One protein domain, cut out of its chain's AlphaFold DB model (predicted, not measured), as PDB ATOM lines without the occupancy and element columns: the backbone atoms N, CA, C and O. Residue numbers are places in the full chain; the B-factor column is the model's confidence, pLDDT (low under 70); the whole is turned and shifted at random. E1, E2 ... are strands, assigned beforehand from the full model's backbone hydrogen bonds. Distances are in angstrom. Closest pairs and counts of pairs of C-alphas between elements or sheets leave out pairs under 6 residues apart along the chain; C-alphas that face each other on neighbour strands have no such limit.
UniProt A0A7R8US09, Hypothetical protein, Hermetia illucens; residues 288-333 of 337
ATOM      1  N   ASP A 288      26.462 -16.352  27.603       84.12
ATOM      2  CA  ASP A 288      25.413 -17.366  27.528       84.12
ATOM      3  C   ASP A 288      25.907 -18.616  26.782       84.12
ATOM      4  O   ASP A 288      26.344 -18.579  25.627       84.12
ATOM      5  N   GLY A 289      25.880 -19.764  27.462       79.00
ATOM      6  CA  GLY A 289      26.419 -21.024  26.939       79.00
ATOM      7  C   GLY A 289      27.954 -21.130  26.940       79.00
ATOM      8  O   GLY A 289      28.485 -22.105  26.404       79.00
ATOM      9  N   GLY A 290      28.652 -20.165  27.551       84.06
ATOM     10  CA  GLY A 290      30.086 -20.186  27.837       84.06
ATOM     11  C   GLY A 290      31.022 -20.041  26.628       84.06
ATOM     12  O   GLY A 290      30.669 -20.261  25.468       84.06
ATOM     13  N   CYS A 291      32.290 -19.724  26.907       87.81
ATOM     14  CA  CYS A 291      33.349 -19.600  25.900       87.81
ATOM     15  C   CYS A 291      34.208 -20.868  25.812       87.81
ATOM     16  O   CYS A 291      35.376 -20.876  26.204       87.81
ATOM     17  N   THR A 292      33.655 -21.961  25.282       88.50
ATOM     18  CA  THR A 292      34.442 -23.192  25.062       88.50
ATOM     19  C   THR A 292      35.609 -22.899  24.108       88.50
ATOM     20  O   THR A 292      35.375 -22.408  23.011       88.50
ATOM     21  N   ASN A 293      36.854 -23.204  24.497       88.94
ATOM     22  CA  ASN A 293      38.093 -22.835  23.777       88.94
ATOM     23  C   ASN A 293      38.380 -21.323  23.686       88.94
ATOM     24  O   ASN A 293      39.094 -20.870  22.789       88.94
ATOM     25  N   GLY A 294      37.864 -20.544  24.633       90.94
ATOM     26  CA  GLY A 294      38.115 -19.111  24.753       90.94
ATOM     27  C   GLY A 294      38.005 -18.624  26.196       90.94
ATOM     28  O   GLY A 294      38.018 -19.422  27.131       90.94
ATOM     29  N   TYR A 295      37.912 -17.309  26.361       90.50
ATOM     30  CA  TYR A 295      37.613 -16.620  27.615       90.50
ATOM     31  C   TYR A 295      36.639 -15.468  27.342       90.50
ATOM     32  O   TYR A 295      36.708 -14.831  26.290       90.50
ATOM     33  N   CYS A 296      35.698 -15.234  28.259       90.31
ATOM     34  CA  CYS A 296      34.709 -14.162  28.131       90.31
ATOM     35  C   CYS A 296      35.402 -12.821  28.421       90.31
ATOM     36  O   CYS A 296      36.030 -12.668  29.467       90.31
ATOM     37  N   VAL A 297      35.351 -11.878  27.476       89.62
ATOM     38  CA  VAL A 297      36.033 -10.569  27.589       89.62
ATOM     39  C   VAL A 297      35.067  -9.390  27.678       89.62
ATOM     40  O   VAL A 297      35.459  -8.314  28.115       89.62
ATOM     41  N   ALA A 298      33.815  -9.599  27.278       88.50
ATOM     42  CA  ALA A 298      32.687  -8.684  27.424       88.50
ATOM     43  C   ALA A 298      31.388  -9.517  27.362       88.50
ATOM     44  O   ALA A 298      31.467 -10.693  26.978       88.50
ATOM     45  N   PRO A 299      30.213  -8.966  27.724       90.31
ATOM     46  CA  PRO A 299      28.959  -9.709  27.706       90.31
ATOM     47  C   PRO A 299      28.741 -10.378  26.348       90.31
ATOM     48  O   PRO A 299      28.908  -9.747  25.299       90.31
ATOM     49  N   ASN A 300      28.466 -11.681  26.365       87.50
ATOM     50  CA  ASN A 300      28.277 -12.519  25.178       87.50
ATOM     51  C   ASN A 300      29.408 -12.440  24.128       87.50
ATOM     52  O   ASN A 300      29.211 -12.724  22.946       87.50
ATOM     53  N   THR A 301      30.627 -12.093  24.557       88.56
ATOM     54  CA  THR A 301      31.779 -11.846  23.685       88.56
ATOM     55  C   THR A 301      32.984 -12.688  24.118       88.56
ATOM     56  O   THR A 301      33.663 -12.383  25.100       88.56
ATOM     57  N   CYS A 302      33.304 -13.730  23.344       89.50
ATOM     58  CA  CYS A 302      34.413 -14.647  23.628       89.50
ATOM     59  C   CYS A 302      35.695 -14.284  22.877       89.50
ATOM     60  O   CYS A 302      35.691 -14.213  21.652       89.50
ATOM     61  N   ASN A 303      36.823 -14.162  23.571       91.75
ATOM     62  CA  ASN A 303      38.136 -14.172  22.936       91.75
ATOM     63  C   ASN A 303      38.653 -15.612  22.814       91.75
ATOM     64  O   ASN A 303      38.663 -16.357  23.793       91.75
ATOM     65  N   CYS A 304      39.037 -16.027  21.609       90.44
ATOM     66  CA  CYS A 304      39.360 -17.420  21.314       90.44
ATOM     67  C   CYS A 304      40.839 -17.721  21.551       90.44
ATOM     68  O   CYS A 304      41.710 -16.898  21.274       90.44
ATOM     69  N   LYS A 305      41.131 -18.924  22.059       88.94
ATOM     70  CA  LYS A 305      42.507 -19.419  22.206       88.94
ATOM     71  C   LYS A 305      43.144 -19.628  20.823       88.94
ATOM     72  O   LYS A 305      42.437 -19.812  19.831       88.94
ATOM     73  N   GLY A 306      44.477 -19.635  20.756       86.50
ATOM     74  CA  GLY A 306      45.215 -19.861  19.507       86.50
ATOM     75  C   GLY A 306      44.738 -21.118  18.763       86.50
ATOM     76  O   GLY A 306      44.529 -22.164  19.376       86.50
ATOM     77  N   GLY A 307      44.512 -21.000  17.452       82.88
ATOM     78  CA  GLY A 307      43.936 -22.070  16.624       82.88
ATOM     79  C   GLY A 307      42.400 -22.139  16.618       82.88
ATOM     80  O   GLY A 307      41.840 -23.043  15.995       82.88
ATOM     81  N   TYR A 308      41.706 -21.193  17.258       85.75
ATOM     82  CA  TYR A 308      40.247 -21.060  17.242       85.75
ATOM     83  C   TYR A 308      39.826 -19.656  16.779       85.75
ATOM     84  O   TYR A 308      40.492 -18.670  17.076       85.75
ATOM     85  N   GLY A 309      38.700 -19.564  16.069       82.69
ATOM     86  CA  GLY A 309      38.082 -18.309  15.633       82.69
ATOM     87  C   GLY A 309      36.619 -18.229  16.067       82.69
ATOM     88  O   GLY A 309      35.986 -19.259  16.316       82.69
ATOM     89  N   ARG A 310      36.070 -17.012  16.159       82.44
ATOM     90  CA  ARG A 310      34.649 -16.795  16.479       82.44
ATOM     91  C   ARG A 310      33.782 -17.120  15.269       82.44
ATOM     92  O   ARG A 310      34.019 -16.591  14.188       82.44
ATOM     93  N   ASN A 311      32.776 -17.964  15.455       79.06
ATOM     94  CA  ASN A 311      31.737 -18.167  14.448       79.06
ATOM     95  C   ASN A 311      30.649 -17.075  14.533       79.06
ATOM     96  O   ASN A 311      30.681 -16.221  15.418       79.06
ATOM     97  N   ILE A 312      29.648 -17.147  13.648       75.94
ATOM     98  CA  ILE A 312      28.501 -16.216  13.603       75.94
ATOM     99  C   ILE A 312      27.656 -16.182  14.891       75.94
ATOM    100  O   ILE A 312      26.915 -15.236  15.109       75.94
ATOM    101  N   PHE A 313      27.787 -17.192  15.757       74.25
ATOM    102  CA  PHE A 313      27.102 -17.280  17.052       74.25
ATOM    103  C   PHE A 313      28.004 -16.848  18.222       74.25
ATOM    104  O   PHE A 313      27.715 -17.174  19.369       74.25
ATOM    105  N   GLY A 314      29.152 -16.215  17.950       73.50
ATOM    106  CA  GLY A 314      30.097 -15.760  18.976       73.50
ATOM    107  C   GLY A 314      30.895 -16.873  19.674       73.50
ATOM    108  O   GLY A 314      31.681 -16.582  20.574       73.50
ATOM    109  N   LYS A 315      30.756 -18.140  19.256       79.62
ATOM    110  CA  LYS A 315      31.435 -19.301  19.856       79.62
ATOM    111  C   LYS A 315      32.782 -19.576  19.190       79.62
ATOM    112  O   LYS A 315      32.916 -19.500  17.968       79.62
ATOM    113  N   CYS A 316      33.767 -19.980  19.988       84.94
ATOM    114  CA  CYS A 316      35.095 -20.324  19.491       84.94
ATOM    115  C   CYS A 316      35.105 -21.718  18.853       84.94
ATOM    116  O   CYS A 316      34.926 -22.744  19.515       84.94
ATOM    117  N   LYS A 317      35.323 -21.757  17.539       84.19
ATOM    118  CA  LYS A 317      35.430 -22.984  16.746       84.19
ATOM    119  C   LYS A 317      36.838 -23.131  16.192       84.19
ATOM    120  O   LYS A 317      37.506 -22.146  15.893       84.19
ATOM    121  N   ARG A 318      37.294 -24.381  16.095       84.81
ATOM    122  CA  ARG A 318      38.642 -24.705  15.628       84.81
ATOM    123  C   ARG A 318      38.818 -24.197  14.201       84.81
ATOM    124  O   ARG A 318      37.998 -24.500  13.333       84.81
ATOM    125  N   LEU A 319      39.888 -23.450  13.976       82.44
ATOM    126  CA  LEU A 319      40.296 -23.037  12.645       82.44
ATOM    127  C   LEU A 319      40.863 -24.253  11.918       82.44
ATOM    128  O   LEU A 319      41.670 -25.007  12.469       82.44
ATOM    129  N   ARG A 320      40.425 -24.460  10.679       81.62
ATOM    130  CA  ARG A 320      41.086 -25.385   9.762       81.62
ATOM    131  C   ARG A 320      41.979 -24.556   8.864       81.62
ATOM    132  O   ARG A 320      41.509 -23.636   8.198       81.62
ATOM    133  N   CYS A 321      43.264 -24.867   8.919       76.94
ATOM    134  CA  CYS A 321      44.273 -24.222   8.110       76.94
ATOM    135  C   CYS A 321      44.604 -25.135   6.939       76.94
ATOM    136  O   CYS A 321      44.849 -26.326   7.136       76.94
ATOM    137  N   HIS A 322      44.597 -24.575   5.738       75.38
ATOM    138  CA  HIS A 322      45.115 -25.236   4.551       75.38
ATOM    139  C   HIS A 322      46.360 -24.482   4.091       75.38
ATOM    140  O   HIS A 322      46.455 -23.259   4.239       75.38
ATOM    141  N   ILE A 323      47.338 -25.236   3.600       71.81
ATOM    142  CA  ILE A 323      48.551 -24.675   3.015       71.81
ATOM    143  C   ILE A 323      48.122 -24.047   1.694       71.81
ATOM    144  O   ILE A 323      47.597 -24.746   0.829       71.81
ATOM    145  N   ALA A 324      48.247 -22.724   1.598       65.56
ATOM    146  CA  ALA A 324      47.945 -21.994   0.374       65.56
ATOM    147  C   ALA A 324      49.197 -21.843  -0.504       65.56
ATOM    148  O   ALA A 324      49.047 -21.723  -1.712       65.56
ATOM    149  N   ASP A 325      50.393 -21.867   0.105       67.12
ATOM    150  CA  ASP A 325      51.705 -21.882  -0.558       67.12
ATOM    151  C   ASP A 325      52.826 -22.249   0.446       67.12
ATOM    152  O   ASP A 325      52.570 -22.244   1.658       67.12
ATOM    153  N   ASP A 326      54.067 -22.475  -0.018       65.62
ATOM    154  CA  ASP A 326      55.242 -22.908   0.790       65.62
ATOM    155  C   ASP A 326      55.612 -21.982   1.973       65.62
ATOM    156  O   ASP A 326      56.417 -22.335   2.834       65.62
ATOM    157  N   THR A 327      55.005 -20.794   2.061       63.75
ATOM    158  CA  THR A 327      55.247 -19.815   3.136       63.75
ATOM    159  C   THR A 327      53.980 -19.312   3.836       63.75
ATOM    160  O   THR A 327      54.080 -18.496   4.755       63.75
ATOM    161  N   LYS A 328      52.774 -19.766   3.448       59.47
ATOM    162  CA  LYS A 328      51.521 -19.162   3.941       59.47
ATOM    163  C   LYS A 328      50.407 -20.179   4.184       59.47
ATOM    164  O   LYS A 328      49.900 -20.837   3.276       59.47
ATOM    165  N   SER A 329      49.969 -20.262   5.439       66.19
ATOM    166  CA  SER A 329      48.783 -21.023   5.847       66.19
ATOM    167  C   SER A 329      47.575 -20.088   5.929       66.19
ATOM    168  O   SER A 329      47.627 -19.076   6.627       66.19
ATOM    169  N   ILE A 330      46.476 -20.423   5.250       72.25
ATOM    170  CA  ILE A 330      45.204 -19.694   5.379       72.25
ATOM    171  C   ILE A 330      44.306 -20.486   6.325       72.25
ATOM    172  O   ILE A 330      44.002 -21.654   6.076       72.25
ATOM    173  N   CYS A 331      43.892 -19.851   7.418       71.88
ATOM    174  CA  CYS A 331      43.085 -20.457   8.472       71.88
ATOM    175  C   CYS A 331      41.678 -19.854   8.489       71.88
ATOM    176  O   CYS A 331      41.528 -18.640   8.608       71.88
ATOM    177  N   GLY A 332      40.646 -20.697   8.423       75.06
ATOM    178  CA  GLY A 332      39.246 -20.270   8.472       75.06
ATOM    179  C   GLY A 332      38.360 -21.236   9.256       75.06
ATOM    180  O   GLY A 332      38.749 -22.369   9.560       75.06
ATOM    181  N   ILE A 333      37.154 -20.793   9.607       74.31
ATOM    182  CA  ILE A 333      36.134 -21.656  10.215       74.31
ATOM    183  C   ILE A 333      35.391 -22.348   9.075       74.31
ATOM    184  O   ILE A 333      34.763 -21.690   8.252       74.31
TER     185      ILE A 333
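This is residues 288 to 333 of the 337 residues of the protein "Hypothetical protein" of Hermetia illucens (UniProt A0A7R8US09). What shape is this? Three small strand hairpins follow one another in a row and make a loose rod: E1 and E2 at one end, E3 and E4 in the middle, E5 and E6 at the other end. What is it made of? The 46 printed residues hold six named strands, E1 to E6 in chain order, and no named helix; the class is all strand. Each hairpin is an antiparallel sheet of two strands. How large is it? The radius of gyration of the C-alphas is 12.3 A, and they span 40 by 16 by 13 A.

Which strand is longest, and what pairs with it? E5, residues 320 to 325, forms an antiparallel hairpin with E6, residues 328 to 332, at 151 degrees; N 322 and O 330, 3.0 A apart, are within hydrogen-bond range. What comes before it? E4, residues 316 to 318, runs on into E5 across a break of 1 residue, at 53 degrees. E3, residues 308 to 310, and E4 are an antiparallel hairpin at 137 degrees, with N 309 and O 317 within hydrogen-bond range at 2.9 A. Where is the third hairpin? E1, residues 294 to 298, and E2, residues 301 to 304, are antiparallel at 147 degrees, with N 295 and O 303 within hydrogen-bond range at 2.8 A. The closest C-alphas of E2 and E4, those of Cys 304 and Cys 316, are 5.5 A apart, while E1 and E2 are apart from E5 and E6.

How long are the strands? From first to last C-alpha, E5 measures 15.2 A, E6 13.1 A, E1 12.1 A, E2 9.7 A, E3 7.1 A and E4 6.8 A. Where are the anchors? C-alpha 294 begins E1 at (38.115, -19.111, 24.753), and C-alpha 332 ends E6 at (39.246, -20.270, 8.472).

How far does it reach? The two C-alphas farthest apart, those of Asp 288 and Asp 326, are 40.4 A apart. Is it continuous and confident? The printed part has no cut, and the five links between strands are tight. The model's pLDDT is under 70 at residues 324 to 329.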